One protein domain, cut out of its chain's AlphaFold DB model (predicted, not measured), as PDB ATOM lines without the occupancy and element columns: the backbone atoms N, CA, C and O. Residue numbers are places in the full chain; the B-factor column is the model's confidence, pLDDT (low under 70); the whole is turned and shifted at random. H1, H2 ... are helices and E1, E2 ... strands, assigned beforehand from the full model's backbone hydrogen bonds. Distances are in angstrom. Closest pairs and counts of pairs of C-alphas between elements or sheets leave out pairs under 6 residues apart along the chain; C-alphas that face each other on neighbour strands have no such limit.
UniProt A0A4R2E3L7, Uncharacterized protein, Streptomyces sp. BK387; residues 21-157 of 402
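Overview. This is residues 21 to 157 of the 402 residues of an uncharacterized protein of Streptomyces sp. BK387 (UniProt A0A4R2E3L7). One wide, twisted sheet of eight strands curls round a long helix, H2, and a short helix, H1, packs on the same face towards the E3 and E1 edge; no named helix covers the other face. A long link, residues 70 to 90, runs from the end of E4 to the far edge strand, E5. The printed part has 137 residues, in the order E1 E2 H1 E3 E4 E5 E6 E7 E8 H2, and its class is mixed, helices and strands. The sheet, also mixed, runs E3 E1 E2 E4 E8 E7 E6 E5, with E2, E4 and E8 parallel and the other neighbours antiparallel. It is compact, with a radius of gyration of the C-alphas of 14.7 A and spans of 42 by 33 by 26 A.

Along the chain. Find C-alpha 21 at (251.581, 267.585, 137.390), where E1 begins; it runs to residue 26, 17.5 A. Across the sheet look for E3 at residues 53 to 55, 6.2 A, E2 at 29 to 35, 19.4 A, E4 at 63 to 69, 19.8 A, E8 at 126 to 131, 16.9 A, E7 at 116 to 121, 16.1 A, E6 at 102 to 107, 15.8 A, and E5 at 91 to 97, 16.1 A. H1 is residues 40 to 48, 11.9 A. H2 runs 26.9 A from C-alpha 137 at (240.492, 276.119, 147.990) to C-alpha 155 at (247.285, 251.435, 156.164).

Arrangement. Start at E4, parallel to E2 at 28 degrees, with N 34 and O 65 2.8 A apart, and to E8 at 23 degrees, with N 66 and O 127 2.8 A apart. E5 E6 E7 E8 form a meander, each strand the antiparallel neighbour of the one before; look at N 119 and O 128, 2.8 A, N 104 and O 118, 2.8 A, and N 93 and O 105, 2.9 A. E1 and E2 are a hairpin, with N 24 and O 31 at 2.9 A; E3 is antiparallel to E1, with N 23 and O 55 at 2.9 A. E2, H1 and E3 make a split strand-helix-strand unit, two strands running the same way with E1 between them, its crossover right-handed. H2 is on the sheet; its closest C-alphas to E2 are those of Gln 152 and Ala 29, 5.8 A. H1 is on the same face, at a height over the sheet of 9.2 A, only just over E1 alone, with 2 of its C-alphas falling on E3. With residues 138 to 142 alone H2 touches H1, closest at the C-alphas of Leu 142 and Ala 44, 6.5 A, the same way at a steep tilt of 57 degrees. Every O i to N i+4 pair is within hydrogen-bond range in H1, and 14 of 15 in H2.

Size, cuts and confidence. The C-alphas of Pro 50 and Ser 79, the two farthest apart, are 43.4 A from each other. The link from E4 to E5 is long, and its residues 82 to 83 pair antiparallel with residues 92 to 93 of E5. The printed part has no cut; its mean pLDDT is 89.6, and residues 58, 111 to 112 and 134 to 135 are under 70.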
ATOM      1  N   THR A  21     251.376 268.965 136.934       95.56
ATOM      2  CA  THR A  21     251.581 267.585 137.390       95.56
ATOM      3  C   THR A  21     252.771 267.493 138.337       95.56
ATOM      4  O   THR A  21     253.803 268.139 138.127       95.56
ATOM      5  N   PHE A  22     252.606 266.735 139.420       96.50
ATOM      6  CA  PHE A  22     253.635 266.517 140.438       96.50
ATOM      7  C   PHE A  22     253.296 265.304 141.308       96.50
ATOM      8  O   PHE A  22     252.159 264.833 141.297       96.50
ATOM      9  N   SER A  23     254.267 264.836 142.088       96.69
ATOM     10  CA  SER A  23     254.057 263.809 143.112       96.69
ATOM     11  C   SER A  23     254.443 264.328 144.489       96.69
ATOM     12  O   SER A  23     255.347 265.157 144.626       96.69
ATOM     13  N   LEU A  24     253.757 263.815 145.508       95.94
ATOM     14  CA  LEU A  24     254.150 263.932 146.906       95.94
ATOM     15  C   LEU A  24     254.596 262.566 147.410       95.94
ATOM     16  O   LEU A  24     253.934 261.568 147.125       95.94
ATOM     17  N   SER A  25     255.666 262.518 148.198       94.31
ATOM     18  CA  SER A  25     256.086 261.276 148.847       94.31
ATOM     19  C   SER A  25     256.667 261.476 150.240       94.31
ATOM     20  O   SER A  25     257.343 262.472 150.505       94.31
ATOM     21  N   CYS A  26     256.424 260.494 151.105       93.50
ATOM     22  CA  CYS A  26     256.929 260.411 152.474       93.50
ATOM     23  C   CYS A  26     256.949 258.941 152.912       93.50
ATOM     24  O   CYS A  26     255.931 258.278 152.749       93.50
ATOM     25  N   LEU A  27     258.075 258.444 153.448       89.75
ATOM     26  CA  LEU A  27     258.206 257.093 154.032       89.75
ATOM     27  C   LEU A  27     257.544 255.982 153.185       89.75
ATOM     28  O   LEU A  27     256.661 255.257 153.633       89.75
ATOM     29  N   GLY A  28     257.887 255.931 151.893       87.75
ATOM     30  CA  GLY A  28     257.338 254.958 150.938       87.75
ATOM     31  C   GLY A  28     255.934 255.270 150.395       87.75
ATOM     32  O   GLY A  28     255.619 254.843 149.285       87.75
ATOM     33  N   ALA A  29     255.117 256.069 151.088       93.12
ATOM     34  CA  ALA A  29     253.837 256.533 150.558       93.12
ATOM     35  C   ALA A  29     254.046 257.523 149.406       93.12
ATOM     36  O   ALA A  29     254.922 258.396 149.465       93.12
ATOM     37  N   ARG A  30     253.209 257.418 148.367       95.06
ATOM     38  CA  ARG A  30     253.271 258.281 147.182       95.06
ATOM     39  C   ARG A  30     251.879 258.658 146.702       95.06
ATOM     40  O   ARG A  30     250.977 257.829 146.640       95.06
ATOM     41  N   VAL A  31     251.715 259.924 146.341       96.38
ATOM     42  CA  VAL A  31     250.493 260.450 145.736       96.38
ATOM     43  C   VAL A  31     250.859 261.201 144.474       96.38
ATOM     44  O   VAL A  31     251.644 262.147 144.516       96.38
ATOM     45  N   ASP A  32     250.243 260.807 143.374       96.94
ATOM     46  CA  ASP A  32     250.394 261.461 142.087       96.94
ATOM     47  C   ASP A  32     249.265 262.456 141.854       96.94
ATOM     48  O   ASP A  32     248.095 262.130 142.045       96.94
ATOM     49  N   VAL A  33     249.597 263.665 141.408       97.44
ATOM     50  CA  VAL A  33     248.641 264.764 141.266       97.44
ATOM     51  C   VAL A  33     248.639 265.292 139.836       97.44
ATOM     52  O   VAL A  33     249.678 265.666 139.292       97.44
ATOM     53  N   THR A  34     247.446 265.379 139.254       97.00
ATOM     54  CA  THR A  34     247.131 266.206 138.084       97.00
ATOM     55  C   THR A  34     246.189 267.316 138.537       97.00
ATOM     56  O   THR A  34     245.095 267.021 139.016       97.00
ATOM     57  N   SER A  35     246.574 268.581 138.393       95.81
ATOM     58  CA  SER A  35     245.785 269.722 138.863       95.81
ATOM     59  C   SER A  35     245.545 270.742 137.760       95.81
ATOM     60  O   SER A  35     246.486 271.163 137.099       95.81
ATOM     61  N   THR A  36     244.305 271.205 137.614       94.75
ATOM     62  CA  THR A  36     243.990 272.437 136.863       94.75
ATOM     63  C   THR A  36     243.784 273.639 137.791       94.75
ATOM     64  O   THR A  36     243.377 274.709 137.345       94.75
ATOM     65  N   VAL A  37     243.999 273.464 139.099       92.56
ATOM     66  CA  VAL A  37     243.973 274.543 140.093       92.56
ATOM     67  C   VAL A  37     245.328 275.246 140.066       92.56
ATOM     68  O   VAL A  37     246.343 274.641 140.418       92.56
ATOM     69  N   ALA A  38     245.334 276.502 139.624       91.00
ATOM     70  CA  ALA A  38     246.548 277.270 139.369       91.00
ATOM     71  C   ALA A  38     247.399 277.489 140.634       91.00
ATOM     72  O   ALA A  38     246.899 277.934 141.667       91.00
ATOM     73  N   GLY A  39     248.708 277.233 140.542       91.81
ATOM     74  CA  GLY A  39     249.660 277.476 141.624       91.81
ATOM     75  C   GLY A  39     249.615 276.443 142.752       91.81
ATOM     76  O   GLY A  39     250.256 276.649 143.794       91.81
ATOM     77  N   LEU A  40     248.893 275.332 142.575       93.38
ATOM     78  CA  LEU A  40     248.747 274.309 143.606       93.38
ATOM     79  C   LEU A  40     250.075 273.607 143.907       93.38
ATOM     80  O   LEU A  40     250.387 273.398 145.079       93.38
ATOM     81  N   ARG A  41     250.897 273.297 142.896       94.75
ATOM     82  CA  ARG A  41     252.226 272.690 143.094       94.75
ATOM     83  C   ARG A  41     253.129 273.583 143.943       94.75
ATOM     84  O   ARG A  41     253.815 273.111 144.850       94.75
ATOM     85  N   SER A  42     253.110 274.887 143.672       92.56
ATOM     86  CA  SER A  42     253.872 275.881 144.433       92.56
ATOM     87  C   SER A  42     253.383 275.964 145.885       92.56
ATOM     88  O   SER A  42     254.187 275.968 146.820       92.56
ATOM     89  N   ALA A  43     252.062 275.953 146.094       91.94
ATOM     90  CA  ALA A  43     251.466 275.912 147.427       91.94
ATOM     91  C   ALA A  43     251.818 274.620 148.188       91.94
ATOM     92  O   ALA A  43     252.179 274.692 149.360       91.94
ATOM     93  N   ALA A  44     251.782 273.462 147.522       93.44
ATOM     94  CA  ALA A  44     252.167 272.172 148.093       93.44
ATOM     95  C   ALA A  44     253.645 272.146 148.493       93.44
ATOM     96  O   ALA A  44     253.976 271.717 149.595       93.44
ATOM     97  N   THR A  45     254.522 272.687 147.647       93.06
ATOM     98  CA  THR A  45     255.957 272.798 147.948       93.06
ATOM     99  C   THR A  45     256.188 273.621 149.217       93.06
ATOM    100  O   THR A  45     256.881 273.157 150.118       93.06
ATOM    101  N   ARG A  46     255.551 274.795 149.350       90.19
ATOM    102  CA  ARG A  46     255.668 275.637 150.560       90.19
ATOM    103  C   ARG A  46     255.062 275.004 151.814       90.19
ATOM    104  O   ARG A  46     255.522 275.292 152.917       90.19
ATOM    105  N   ALA A  47     254.003 274.213 151.658       89.12
ATOM    106  CA  ALA A  47     253.282 273.617 152.778       89.12
ATOM    107  C   ALA A  47     253.942 272.338 153.307       89.12
ATOM    108  O   ALA A  47     253.855 272.075 154.505       89.12
ATOM    109  N   PHE A  48     254.566 271.543 152.433       92.31
ATOM    110  CA  PHE A  48     255.037 270.203 152.788       92.31
ATOM    111  C   PHE A  48     256.553 270.040 152.807       92.31
ATOM    112  O   PHE A  48     257.041 269.200 153.558       92.31
ATOM    113  N   SER A  49     257.305 270.815 152.022       89.56
ATOM    114  CA  SER A  49     258.768 270.708 152.013       89.56
ATOM    115  C   SER A  49     259.368 271.230 153.329       89.56
ATOM    116  O   SER A  49     258.887 272.242 153.850       89.56
ATOM    117  N   PRO A  50     260.425 270.594 153.874       91.06
ATOM    118  CA  PRO A  50     261.114 269.401 153.363       91.06
ATOM    119  C   PRO A  50     260.542 268.069 153.876       91.06
ATOM    120  O   PRO A  50     261.040 267.017 153.495       91.06
ATOM    121  N   MET A  51     259.524 268.092 154.742       91.88
ATOM    122  CA  MET A  51     258.963 266.889 155.374       91.88
ATOM    123  C   MET A  51     258.391 265.899 154.357       91.88
ATOM    124  O   MET A  51     258.609 264.699 154.488       91.88
ATOM    125  N   PHE A  52     257.686 266.385 153.331       93.75
ATOM    126  CA  PHE A  52     257.387 265.583 152.144       93.75
ATOM    127  C   PHE A  52     258.230 266.067 150.976       93.75
ATOM    128  O   PHE A  52     258.354 267.272 150.735       93.75
ATOM    129  N   ALA A  53     258.720 265.116 150.189       93.19
ATOM    130  CA  ALA A  53     259.279 265.434 148.890       93.19
ATOM    131  C   ALA A  53     258.138 265.812 147.937       93.19
ATOM    132  O   ALA A  53     257.159 265.076 147.804       93.19
ATOM    133  N   VAL A  54     258.277 266.964 147.280       94.62
ATOM    134  CA  VAL A  54     257.381 267.423 146.213       94.62
ATOM    135  C   VAL A  54     258.201 267.497 144.935       94.62
ATOM    136  O   VAL A  54     259.111 268.317 144.820       94.62
ATOM    137  N   GLY A  55     257.908 266.618 143.983       93.44
ATOM    138  CA  GLY A  55     258.758 266.391 142.815       93.44
ATOM    139  C   GLY A  55     257.975 266.180 141.521       93.44
ATOM    140  O   GLY A  55     256.743 266.245 141.523       93.44
ATOM    141  N   PRO A  56     258.672 265.961 140.392       91.62
ATOM    142  CA  PRO A  56     258.027 265.491 139.170       91.62
ATOM    143  C   PRO A  56     257.374 264.120 139.401       91.62
ATOM    144  O   PRO A  56     257.724 263.409 140.345       91.62
ATOM    145  N   ARG A  57     256.442 263.742 138.520       87.38
ATOM    146  CA  ARG A  57     255.845 262.404 138.561       87.38
ATOM    147  C   ARG A  57     256.892 261.315 138.370       87.38
ATOM    148  O   ARG A  57     257.729 261.420 137.477       87.38
ATOM    149  N   GLY A  58     256.813 260.273 139.195       68.06
ATOM    150  CA  GLY A  58     257.733 259.140 139.173       68.06
ATOM    151  C   GLY A  58     256.995 257.809 139.301       68.06
ATOM    152  O   GLY A  58     256.746 257.349 140.416       68.06
ATOM    153  N   GLY A  59     256.692 257.180 138.161       71.38
ATOM    154  CA  GLY A  59     256.028 255.870 138.085       71.38
ATOM    155  C   GLY A  59     254.539 255.890 138.458       71.38
ATOM    156  O   GLY A  59     253.952 256.957 138.611       71.38
ATOM    157  N   ASP A  60     253.928 254.707 138.589       80.75
ATOM    158  CA  ASP A  60     252.524 254.569 139.005       80.75
ATOM    159  C   ASP A  60     252.425 254.630 140.536       80.75
ATOM    160  O   ASP A  60     252.991 253.793 141.245       80.75
ATOM    161  N   ALA A  61     251.768 255.665 141.058       89.38
ATOM    162  CA  ALA A  61     251.560 255.819 142.493       89.38
ATOM    163  C   ALA A  61     250.311 255.047 142.953       89.38
ATOM    164  O   ALA A  61     249.310 255.044 142.235       89.38
ATOM    165  N   PRO A  62     250.301 254.498 144.185       91.31
ATOM    166  CA  PRO A  62     249.131 253.807 144.735       91.31
ATOM    167  C   PRO A  62     247.873 254.677 144.821       91.31
ATOM    168  O   PRO A  62     246.771 254.150 144.909       91.31
ATOM    169  N   VAL A  63     248.031 256.005 144.845       94.88
ATOM    170  CA  VAL A  63     246.930 256.969 144.857       94.88
ATOM    171  C   VAL A  63     247.173 258.032 143.792       94.88
ATOM    172  O   VAL A  63     248.222 258.684 143.774       94.88
ATOM    173  N   ARG A  64     246.173 258.245 142.932       96.19
ATOM    174  CA  ARG A  64     246.201 259.196 141.818       96.19
ATOM    175  C   ARG A  64     245.060 260.191 141.964       96.19
ATOM    176  O   ARG A  64     243.885 259.833 141.985       96.19
ATOM    177  N   LEU A  65     245.413 261.465 142.048       97.12
ATOM    178  CA  LEU A  65     244.489 262.557 142.304       97.12
ATOM    179  C   LEU A  65     244.356 263.452 141.079       97.12
ATOM    180  O   LEU A  65     245.340 263.973 140.552       97.12
ATOM    181  N   ARG A  66     243.115 263.693 140.666       97.44
ATOM    182  CA  ARG A  66     242.745 264.754 139.728       97.44
ATOM    183  C   ARG A  66     242.088 265.875 140.514       97.44
ATOM    184  O   ARG A  66     241.078 265.646 141.170       97.44
ATOM    185  N   LEU A  67     242.663 267.071 140.469       96.94
ATOM    186  CA  LEU A  67     242.217 268.224 141.246       96.94
ATOM    187  C   LEU A  67     241.783 269.338 140.296       96.94
ATOM    188  O   LEU A  67     242.534 269.711 139.394       96.94
ATOM    189  N   ARG A  68     240.582 269.880 140.479       95.06
ATOM    190  CA  ARG A  68     240.098 270.983 139.637       95.06
ATOM    191  C   ARG A  68     239.158 271.922 140.374       95.06
ATOM    192  O   ARG A  68     238.555 271.566 141.385       95.06
ATOM    193  N   THR A  69     239.016 273.122 139.832       92.31
ATOM    194  CA  THR A  69     237.985 274.066 140.261       92.31
ATOM    195  C   THR A  69     236.697 273.789 139.498       92.31
ATOM    196  O   THR A  69     236.722 273.549 138.290       92.31
ATOM    197  N   ARG A  70     235.566 273.839 140.197       90.69
ATOM    198  CA  ARG A  70     234.226 273.731 139.625       90.69
ATOM    199  C   ARG A  70     233.455 275.014 139.909       90.69
ATOM    200  O   ARG A  70     233.564 275.577 140.995       90.69
ATOM    201  N   THR A  71     232.680 275.476 138.931       86.88
ATOM    202  CA  THR A  71     231.904 276.726 139.025       86.88
ATOM    203  C   THR A  71     230.864 276.679 140.142       86.88
ATOM    204  O   THR A  71     230.722 277.644 140.886       86.88
ATOM    205  N   ALA A  72     230.183 275.544 140.287       87.75
ATOM    206  CA  ALA A  72     229.217 275.293 141.344       87.75
ATOM    207  C   ALA A  72     229.357 273.864 141.874       87.75
ATOM    208  O   ALA A  72     229.403 272.899 141.102       87.75
ATOM    209  N   LEU A  73     229.417 273.739 143.198       90.62
ATOM    210  CA  LEU A  73     229.366 272.462 143.904       90.62
ATOM    211  C   LEU A  73     227.913 272.140 144.297       90.62
ATOM    212  O   LEU A  73     227.122 273.069 144.469       90.62
ATOM    213  N   PRO A  74     227.555 270.854 144.462       90.94
ATOM    214  CA  PRO A  74     226.280 270.469 145.056       90.94
ATOM    215  C   PRO A  74     226.092 271.126 146.427       90.94
ATOM    216  O   PRO A  74     227.049 271.249 147.195       90.94
ATOM    217  N   ALA A  75     224.861 271.528 146.738       87.69
ATOM    218  CA  ALA A  75     224.522 271.993 148.073       87.69
ATOM    219  C   ALA A  75     224.426 270.797 149.039       87.69
ATOM    220  O   ALA A  75     223.961 269.727 148.632       87.69
ATOM    221  N   PRO A  76     224.841 270.953 150.309       86.56
ATOM    222  CA  PRO A  76     224.551 269.955 151.329       86.56
ATOM    223  C   PRO A  76     223.034 269.786 151.471       86.56
ATOM    224  O   PRO A  76     222.281 270.755 151.377       86.56
ATOM    225  N   SER A  77     222.589 268.552 151.698       87.25
ATOM    226  CA  SER A  77     221.177 268.224 151.884       87.25
ATOM    227  C   SER A  77     221.006 267.336 153.105       87.25
ATOM    228  O   SER A  77     221.797 266.422 153.321       87.25
ATOM    229  N   ASP A  78     219.961 267.577 153.891       86.75
ATOM    230  CA  ASP A  78     219.623 266.725 155.034       86.75
ATOM    231  C   ASP A  78     218.945 265.409 154.615       86.75
ATOM    232  O   ASP A  78     218.752 264.527 155.447       86.75
ATOM    233  N   SER A  79     218.605 265.246 153.329       90.75
ATOM    234  CA  SER A  79     218.011 264.012 152.799       90.75
ATOM    235  C   SER A  79     219.028 262.903 152.519       90.75
ATOM    236  O   SER A  79     218.629 261.763 152.290       90.75
ATOM    237  N   VAL A  80     220.330 263.214 152.527       92.06
ATOM    238  CA  VAL A  80     221.392 262.231 152.287       92.06
ATOM    239  C   VAL A  80     222.056 261.796 153.595       92.06
ATOM    240  O   VAL A  80     222.143 262.584 154.542       92.06
ATOM    241  N   PRO A  81     222.582 260.559 153.669       93.94
ATOM    242  CA  PRO A  81     223.363 260.126 154.816       93.94
ATOM    243  C   PRO A  81     224.554 261.056 155.070       93.94
ATOM    244  O   PRO A  81     225.307 261.404 154.157       93.94
ATOM    245  N   ARG A  82     224.749 261.427 156.337       91.50
ATOM    246  CA  ARG A  82     225.860 262.272 156.786       91.50
ATOM    247  C   ARG A  82     226.703 261.557 157.829       91.50
ATOM    248  O   ARG A  82     226.176 260.893 158.720       91.50
ATOM    249  N   LEU A  83     228.015 261.725 157.732       88.69
ATOM    250  CA  LEU A  83     228.993 261.139 158.639       88.69
ATOM    251  C   LEU A  83     229.902 262.228 159.209       88.69
ATOM    252  O   LEU A  83     230.240 263.198 158.528       88.69
ATOM    253  N   ARG A  84     230.341 262.038 160.454       85.12
ATOM    254  CA  ARG A  84     231.469 262.766 161.039       85.12
ATOM    255  C   ARG A  84     232.489 261.768 161.541       85.12
ATOM    256  O   ARG A  84     232.137 260.807 162.214       85.12
ATOM    257  N   LEU A  85     233.752 262.026 161.224       77.19
ATOM    258  CA  LEU A  85     234.866 261.225 161.731       77.19
ATOM    259  C   LEU A  85     235.210 261.585 163.186       77.19
ATOM    260  O   LEU A  85     235.833 260.789 163.879       77.19
ATOM    261  N   ASP A  86     234.805 262.773 163.647       77.88
ATOM    262  CA  ASP A  86     234.852 263.204 165.044       77.88
ATOM    263  C   ASP A  86     233.901 264.387 165.319       77.88
ATOM    264  O   ASP A  86     233.353 264.998 164.402       77.88
ATOM    265  N   HIS A  87     233.725 264.726 166.599       75.81
ATOM    266  CA  HIS A  87     232.811 265.777 167.069       75.81
ATOM    267  C   HIS A  87     233.164 267.211 166.632       75.81
ATOM    268  O   HIS A  87     232.278 268.060 166.653       75.81
ATOM    269  N   ASP A  88     234.413 267.462 166.224       74.12
ATOM    270  CA  ASP A  88     234.917 268.759 165.734       74.12
ATOM    271  C   ASP A  88     235.236 268.731 164.224       74.12
ATOM    272  O   ASP A  88     235.896 269.623 163.676       74.12
ATOM    273  N   GLY A  89     234.866 267.647 163.545       75.94
ATOM    274  CA  GLY A  89     235.240 267.382 162.163       75.94
ATOM    275  C   GLY A  89     234.250 267.947 161.161       75.94
ATOM    276  O   GLY A  89     233.092 268.194 161.510       75.94
ATOM    277  N   PRO A  90     234.681 268.088 159.893       85.19
ATOM    278  CA  PRO A  90     233.774 268.439 158.816       85.19
ATOM    279  C   PRO A  90     232.716 267.349 158.638       85.19
ATOM    280  O   PRO A  90     232.999 266.156 158.794       85.19
ATOM    281  N   TRP A  91     231.521 267.768 158.247       89.50
ATOM    282  CA  TRP A  91     230.477 266.873 157.785       89.50
ATOM    283  C   TRP A  91     230.847 266.274 156.430       89.50
ATOM    284  O   TRP A  91     231.303 266.968 155.515       89.50
ATOM    285  N   LEU A  92     230.635 264.969 156.310       92.25
ATOM    286  CA  LEU A  92     230.756 264.210 155.075       92.25
ATOM    287  C   LEU A  92     229.350 263.795 154.644       92.25
ATOM    288  O   LEU A  92     228.763 262.897 155.244       92.25
ATOM    289  N   TYR A  93     228.809 264.449 153.622       94.38
ATOM    290  CA  TYR A  93     227.530 264.086 153.015       94.38
ATOM    291  C   TYR A  93     227.794 263.047 151.929       94.38
ATOM    292  O   TYR A  93     228.505 263.328 150.961       94.38
ATOM    293  N   VAL A  94     227.266 261.840 152.103       94.56
ATOM    294  CA  VAL A  94     227.458 260.723 151.173       94.56
ATOM    295  C   VAL A  94     226.412 260.848 150.072       94.56
ATOM    296  O   VAL A  94     225.254 260.496 150.269       94.56
ATOM    297  N   LEU A  95     226.818 261.406 148.932       95.12
ATOM    298  CA  LEU A  95     225.923 261.673 147.805       95.12
ATOM    299  C   LEU A  95     225.649 260.414 146.980       95.12
ATOM    300  O   LEU A  95     224.557 260.261 146.449       95.12
ATOM    301  N   ASP A  96     226.646 259.535 146.869       93.50
ATOM    302  CA  ASP A  96     226.527 258.244 146.194       93.50
ATOM    303  C   ASP A  96     227.551 257.249 146.761       93.50
ATOM    304  O   ASP A  96     228.669 257.625 147.140       93.50
ATOM    305  N   ARG A  97     227.173 255.971 146.839       91.94
ATOM    306  CA  ARG A  97     228.038 254.890 147.322       91.94
ATOM    307  C   ARG A  97     227.650 253.562 146.674       91.94
ATOM    308  O   ARG A  97     226.643 252.958 147.029       91.94
ATOM    309  N   THR A  98     228.525 253.065 145.807       92.12
ATOM    310  CA  THR A  98     228.422 251.760 145.135       92.12
ATOM    311  C   THR A  98     229.675 250.909 145.390       92.12
ATOM    312  O   THR A  98     230.573 251.304 146.139       92.12
ATOM    313  N   SER A  99     229.779 249.721 144.787       87.12
ATOM    314  CA  SER A  99     231.009 248.909 144.818       87.12
ATOM    315  C   SER A  99     232.219 249.611 144.192       87.12
ATOM    316  O   SER A  99     233.353 249.364 144.616       87.12
ATOM    317  N   ASP A 100     231.966 250.498 143.228       90.75
ATOM    318  CA  ASP A 100     232.973 251.049 142.315       90.75
ATOM    319  C   ASP A 100     233.083 252.573 142.410       90.75
ATOM    320  O   ASP A 100     233.953 253.189 141.796       90.75
ATOM    321  N   THR A 101     232.221 253.221 143.190       94.06
ATOM    322  CA  THR A 101     232.228 254.676 143.344       94.06
ATOM    323  C   THR A 101     231.815 255.094 144.751       94.06
ATOM    324  O   THR A 101     230.927 254.514 145.376       94.06
ATOM    325  N   THR A 102     232.483 256.122 145.262       95.00
ATOM    326  CA  THR A 102     232.105 256.846 146.476       95.00
ATOM    327  C   THR A 102     232.127 258.334 146.167       95.00
ATOM    328  O   THR A 102     233.185 258.871 145.836       95.00
ATOM    329  N   VAL A 103     230.983 259.003 146.296       96.00
ATOM    330  CA  VAL A 103     230.859 260.452 146.122       96.00
ATOM    331  C   VAL A 103     230.516 261.094 147.458       96.00
ATOM    332  O   VAL A 103     229.478 260.810 148.054       96.00
ATOM    333  N   VAL A 104     231.395 261.973 147.930       95.44
ATOM    334  CA  VAL A 104     231.255 262.653 149.218       95.44
ATOM    335  C   VAL A 104     231.409 264.151 149.033       95.44
ATOM    336  O   VAL A 104     232.400 264.619 148.473       95.44
ATOM    337  N   LEU A 105     230.460 264.910 149.568       94.44
ATOM    338  CA  LEU A 105     230.602 266.345 149.757       94.44
ATOM    339  C   LEU A 105     231.117 266.603 151.177       94.44
ATOM    340  O   LEU A 105     230.453 266.296 152.166       94.44
ATOM    341  N   LYS A 106     232.332 267.139 151.276       92.38
ATOM    342  CA  LYS A 106     232.989 267.485 152.536       92.38
ATOM    343  C   LYS A 106     232.784 268.965 152.832       92.38
ATOM    344  O   LYS A 106     233.384 269.809 152.165       92.38
ATOM    345  N   CYS A 107     231.999 269.250 153.865       88.06
ATOM    346  CA  CYS A 107     231.662 270.594 154.324       88.06
ATOM    347  C   CYS A 107     232.234 270.817 155.725       88.06
ATOM    348  O   CYS A 107     232.007 270.013 156.626       88.06
ATOM    349  N   ALA A 108     232.981 271.897 155.926       79.00
ATOM    350  CA  ALA A 108     233.392 272.310 157.264       79.00
ATOM    351  C   ALA A 108     232.324 273.217 157.889       79.00
ATOM    352  O   ALA A 108     231.657 273.956 157.171       79.00
ATOM    353  N   ASP A 109     232.207 273.194 159.218       70.56
ATOM    354  CA  ASP A 109     231.277 274.068 159.952       70.56
ATOM    355  C   ASP A 109     231.660 275.557 159.832       70.56
ATOM    356  O   ASP A 109     230.819 276.443 159.946       70.56
ATOM    357  N   ASP A 110     232.941 275.838 159.583       71.06
ATOM    358  CA  ASP A 110     233.443 277.180 159.301       71.06
ATOM    359  C   ASP A 110     233.191 277.533 157.823       71.06
ATOM    360  O   ASP A 110     233.852 276.953 156.953       71.06
ATOM    361  N   PRO A 111     232.309 278.506 157.517       64.25
ATOM    362  CA  PRO A 111     231.953 278.864 156.143       64.25
ATOM    363  C   PRO A 111     233.122 279.456 155.348       64.25
ATOM    364  O   PRO A 111     233.032 279.589 154.130       64.25
ATOM    365  N   ARG A 112     234.233 279.817 156.007       66.12
ATOM    366  CA  ARG A 112     235.459 280.264 155.330       66.12
ATOM    367  C   ARG A 112     236.216 279.095 154.706       66.12
ATOM    368  O   ARG A 112     236.940 279.275 153.733       66.12
ATOM    369  N   GLN A 113     236.053 277.885 155.237       76.00
ATOM    370  CA  GLN A 113     236.742 276.710 154.724       76.00
ATOM    371  C   GLN A 113     236.065 276.190 153.457       76.00
ATOM    372  O   GLN A 113     234.863 275.953 153.418       76.00
ATOM    373  N   ALA A 114     236.869 275.962 152.420       84.38
ATOM    374  CA  ALA A 114     236.353 275.506 151.140       84.38
ATOM    375  C   ALA A 114     235.741 274.096 151.226       84.38
ATOM    376  O   ALA A 114     236.364 273.153 151.725       84.38
ATOM    377  N   THR A 115     234.543 273.958 150.661       90.00
ATOM    378  CA  THR A 115     233.887 272.674 150.406       90.00
ATOM    379  C   THR A 115     234.644 271.891 149.334       90.00
ATOM    380  O   THR A 115     235.143 272.466 148.359       90.00
ATOM    381  N   LEU A 116     234.711 270.569 149.506       94.00
ATOM    382  CA  LEU A 116     235.260 269.645 148.514       94.00
ATOM    383  C   LEU A 116     234.194 268.641 148.084       94.00
ATOM    384  O   LEU A 116     233.582 267.999 148.934       94.00
ATOM    385  N   LEU A 117     234.021 268.460 146.780       95.88
ATOM    386  CA  LEU A 117     233.338 267.298 146.223       95.88
ATOM    387  C   LEU A 117     234.397 266.259 145.857       95.88
ATOM    388  O   LEU A 117     235.331 266.553 145.117       95.88
ATOM    389  N   ILE A 118     234.270 265.064 146.414       96.88
ATOM    390  CA  ILE A 118     235.252 263.993 146.293       96.88
ATOM    391  C   ILE A 118     234.564 262.809 145.630       96.88
ATOM    392  O   ILE A 118     233.606 262.276 146.180       96.88
ATOM    393  N   THR A 119     235.077 262.377 144.485       97.31
ATOM    394  CA  THR A 119     234.660 261.151 143.803       97.31
ATOM    395  C   THR A 119     235.839 260.193 143.805       97.31
ATOM    396  O   THR A 119     236.841 260.450 143.142       97.31
ATOM    397  N   ALA A 120     235.740 259.111 144.565       96.00
ATOM    398  CA  ALA A 120     236.766 258.081 144.652       96.00
ATOM    399  C   ALA A 120     236.277 256.782 144.010       96.00
ATOM    400  O   ALA A 120     235.113 256.413 144.172       96.00
ATOM    401  N   THR A 121     237.182 256.074 143.341       93.19
ATOM    402  CA  THR A 121     236.980 254.694 142.890       93.19
ATOM    403  C   THR A 121     237.659 253.770 143.905       93.19
ATOM    404  O   THR A 121     238.892 253.671 143.918       93.19
ATOM    405  N   PRO A 122     236.900 253.117 144.805       86.88
ATOM    406  CA  PRO A 122     237.481 252.336 145.891       86.88
ATOM    407  C   PRO A 122     238.455 251.267 145.386       86.88
ATOM    408  O   PRO A 122     238.215 250.649 144.352       86.88
ATOM    409  N   ARG A 123     239.523 251.004 146.147       86.19
ATOM    410  CA  ARG A 123     240.572 249.991 145.902       86.19
ATOM    411  C   ARG A 123     241.496 250.257 144.707       86.19
ATOM    412  O   ARG A 123     242.460 249.519 144.542       86.19
ATOM    413  N   THR A 124     241.229 251.281 143.899       88.38
ATOM    414  CA  THR A 124     242.060 251.638 142.731       88.38
ATOM    415  C   THR A 124     243.005 252.808 142.994       88.38
ATOM    416  O   THR A 124     243.910 253.054 142.203       88.38
ATOM    417  N   GLY A 125     242.775 253.556 144.078       90.06
ATOM    418  CA  GLY A 125     243.502 254.786 144.383       90.06
ATOM    419  C   GLY A 125     243.126 255.996 143.524       90.06
ATOM    420  O   GLY A 125     243.672 257.075 143.754       90.06
ATOM    421  N   ASP A 126     242.206 255.863 142.564       95.00
ATOM    422  CA  ASP A 126     241.793 256.965 141.697       95.00
ATOM    423  C   ASP A 126     240.765 257.871 142.379       95.00
ATOM    424  O   ASP A 126     239.694 257.433 142.812       95.00
ATOM    425  N   VAL A 127     241.078 259.167 142.447       97.38
ATOM    426  CA  VAL A 127     240.209 260.168 143.073       97.38
ATOM    427  C   VAL A 127     240.150 261.443 142.241       97.38
ATOM    428  O   VAL A 127     241.167 262.002 141.833       97.38
ATOM    429  N   LEU A 128     238.941 261.947 142.035       97.56
ATOM    430  CA  LEU A 128     238.671 263.306 141.589       97.56
ATOM    431  C   LEU A 128     238.274 264.152 142.801       97.56
ATOM    432  O   LEU A 128     237.372 263.781 143.551       97.56
ATOM    433  N   VAL A 129     238.922 265.301 142.976       97.25
ATOM    434  CA  VAL A 129     238.548 266.290 143.987       97.25
ATOM    435  C   VAL A 129     238.258 267.611 143.299       97.25
ATOM    436  O   VAL A 129     239.101 268.176 142.598       97.25
ATOM    437  N   GLU A 130     237.056 268.114 143.522       95.69
ATOM    438  CA  GLU A 130     236.592 269.384 142.989       95.69
ATOM    439  C   GLU A 130     236.390 270.376 144.133       95.69
ATOM    440  O   GLU A 130     235.805 270.046 145.165       95.69
ATOM    441  N   THR A 131     236.862 271.605 143.950       93.06
ATOM    442  CA  THR A 131     236.645 272.705 144.898       93.06
ATOM    443  C   THR A 131     235.966 273.882 144.204       93.06
ATOM    444  O   THR A 131     236.091 274.051 142.991       93.06
ATOM    445  N   GLY A 132     235.222 274.687 144.961       86.56
ATOM    446  CA  GLY A 132     234.629 275.922 144.451       86.56
ATOM    447  C   GLY A 132     235.683 277.016 144.222       86.56
ATOM    448  O   GLY A 132     236.836 276.861 144.625       86.56
ATOM    449  N   PRO A 133     235.305 278.167 143.643       73.62
ATOM    450  CA  PRO A 133     236.221 279.284 143.374       73.62
ATOM    451  C   PRO A 133     236.679 280.054 144.636       73.62
ATOM    452  O   PRO A 133     237.211 281.156 144.532       73.62
ATOM    453  N   HIS A 134     236.455 279.516 145.839       67.94
ATOM    454  CA  HIS A 134     236.721 280.202 147.104       67.94
ATOM    455  C   HIS A 134     238.229 280.380 147.356       67.94
ATOM    456  O   HIS A 134     239.025 279.493 147.045       67.94
ATOM    457  N   GLN A 135     238.623 281.485 148.006       60.66
ATOM    458  CA  GLN A 135     240.034 281.823 148.279       60.66
ATOM    459  C   GLN A 135     240.784 280.747 149.095       60.66
ATOM    460  O   GLN A 135     242.001 280.614 148.982       60.66
ATOM    461  N   ASP A 136     240.059 279.927 149.862       74.12
ATOM    462  CA  ASP A 136     240.611 278.869 150.715       74.12
ATOM    463  C   ASP A 136     240.706 277.482 150.052       74.12
ATOM    464  O   ASP A 136     241.082 276.504 150.711       74.12
ATOM    465  N   GLY A 137     240.426 277.377 148.746       82.31
ATOM    466  CA  GLY A 137     240.492 276.119 147.990       82.31
ATOM    467  C   GLY A 137     241.838 275.400 148.133       82.31
ATOM    468  O   GLY A 137     241.879 274.196 148.386       82.31
ATOM    469  N   HIS A 138     242.956 276.138 148.101       88.19
ATOM    470  CA  HIS A 138     244.286 275.559 148.325       88.19
ATOM    471  C   HIS A 138     244.410 274.909 149.704       88.19
ATOM    472  O   HIS A 138     244.922 273.802 149.809       88.19
ATOM    473  N   THR A 139     243.908 275.541 150.769       87.06
ATOM    474  CA  THR A 139     243.983 274.975 152.125       87.06
ATOM    475  C   THR A 139     243.273 273.626 152.206       87.06
ATOM    476  O   THR A 139     243.802 272.679 152.793       87.06
ATOM    477  N   ALA A 140     242.072 273.533 151.631       89.00
ATOM    478  CA  ALA A 140     241.285 272.307 151.644       89.00
ATOM    479  C   ALA A 140     241.954 271.197 150.816       89.00
ATOM    480  O   ALA A 140     242.076 270.070 151.299       89.00
ATOM    481  N   LEU A 141     242.464 271.533 149.627       93.56
ATOM    482  CA  LEU A 141     243.190 270.598 148.766       93.56
ATOM    483  C   LEU A 141     244.490 270.110 149.413       93.56
ATOM    484  O   LEU A 141     244.738 268.911 149.427       93.56
ATOM    485  N   LEU A 142     245.282 270.992 150.032       92.81
ATOM    486  CA  LEU A 142     246.497 270.608 150.759       92.81
ATOM    487  C   LEU A 142     246.181 269.637 151.906       92.81
ATOM    488  O   LEU A 142     246.836 268.610 152.049       92.81
ATOM    489  N   ARG A 143     245.125 269.891 152.687       90.69
ATOM    490  CA  ARG A 143     244.686 268.940 153.726       90.69
ATOM    491  C   ARG A 143     244.282 267.591 153.136       90.69
ATOM    492  O   ARG A 143     244.540 266.566 153.760       90.69
ATOM    493  N   PHE A 144     243.655 267.586 151.960       93.69
ATOM    494  CA  PHE A 144     243.313 266.353 151.259       93.69
ATOM    495  C   PHE A 144     244.562 265.608 150.758       93.69
ATOM    496  O   PHE A 144     244.644 264.394 150.913       93.69
ATOM    497  N   LEU A 145     245.568 266.324 150.241       95.62
ATOM    498  CA  LEU A 145     246.864 265.748 149.860       95.62
ATOM    499  C   LEU A 145     247.558 265.085 151.057       95.62
ATOM    500  O   LEU A 145     247.986 263.937 150.955       95.62
ATOM    501  N   SER A 146     247.614 265.762 152.211       94.38
ATOM    502  CA  SER A 146     248.142 265.161 153.444       94.38
ATOM    503  C   SER A 146     247.348 263.929 153.865       94.38
ATOM    504  O   SER A 146     247.945 262.932 154.252       94.38
ATOM    505  N   PHE A 147     246.016 263.976 153.769       93.81
ATOM    506  CA  PHE A 147     245.160 262.823 154.047       93.81
ATOM    507  C   PHE A 147     245.495 261.628 153.143       93.81
ATOM    508  O   PHE A 147     245.654 260.527 153.652       93.81
ATOM    509  N   ALA A 148     245.667 261.832 151.835       95.12
ATOM    510  CA  ALA A 148     245.964 260.755 150.889       95.12
ATOM    511  C   ALA A 148     247.323 260.076 151.153       95.12
ATOM    512  O   ALA A 148     247.447 258.859 151.016       95.12
ATOM    513  N   VAL A 149     248.335 260.847 151.570       95.19
ATOM    514  CA  VAL A 149     249.625 260.305 152.035       95.19
ATOM    515  C   VAL A 149     249.447 259.585 153.377       95.19
ATOM    516  O   VAL A 149     249.925 258.469 153.562       95.19
ATOM    517  N   GLY A 150     248.720 260.198 154.316       93.50
ATOM    518  CA  GLY A 150     248.516 259.671 155.666       93.50
ATOM    519  C   GLY A 150     247.730 258.363 155.678       93.50
ATOM    520  O   GLY A 150     248.079 257.463 156.433       93.50
ATOM    521  N   ALA A 151     246.738 258.235 154.795       92.06
ATOM    522  CA  ALA A 151     245.953 257.026 154.569       92.06
ATOM    523  C   ALA A 151     246.831 255.827 154.208       92.06
ATOM    524  O   ALA A 151     246.650 254.755 154.778       92.06
ATOM    525  N   GLN A 152     247.818 256.021 153.329       92.88
ATOM    526  CA  GLN A 152     248.797 254.988 152.978       92.88
ATOM    527  C   GLN A 152     249.649 254.604 154.182       92.88
ATOM    528  O   GLN A 152     249.696 253.440 154.564       92.88
ATOM    529  N   LEU A 153     250.264 255.583 154.842       92.00
ATOM    530  CA  LEU A 153     251.140 255.328 155.987       92.00
ATOM    531  C   LEU A 153     250.407 254.637 157.141       92.00
ATOM    532  O   LEU A 153     250.951 253.724 157.767       92.00
ATOM    533  N   HIS A 154     249.166 255.045 157.405       88.94
ATOM    534  CA  HIS A 154     248.299 254.415 158.391       88.94
ATOM    535  C   HIS A 154     247.919 252.986 157.979       88.94
ATOM    536  O   HIS A 154     248.029 252.074 158.795       88.94
ATOM    537  N   ALA A 155     247.561 252.765 156.709       86.88
ATOM    538  CA  ALA A 155     247.285 251.435 156.164       86.88
ATOM    539  C   ALA A 155     248.518 250.518 156.115       86.88
ATOM    540  O   ALA A 155     248.350 249.312 155.981       86.88
ATOM    541  N   HIS A 156     249.733 251.055 156.251       86.69
ATOM    542  CA  HIS A 156     250.980 250.295 156.399       86.69
ATOM    543  C   HIS A 156     251.419 250.112 157.866       86.69
ATOM    544  O   HIS A 156     252.517 249.628 158.130       86.69
ATOM    545  N   GLY A 157     250.592 250.507 158.841       86.69
ATOM    546  CA  GLY A 157     250.900 250.330 160.265       86.69
ATOM    547  C   GLY A 157     252.044 251.218 160.771       86.69
ATOM    548  O   GLY A 157     252.678 250.895 161.778       86.69
TER     549      GLY A 157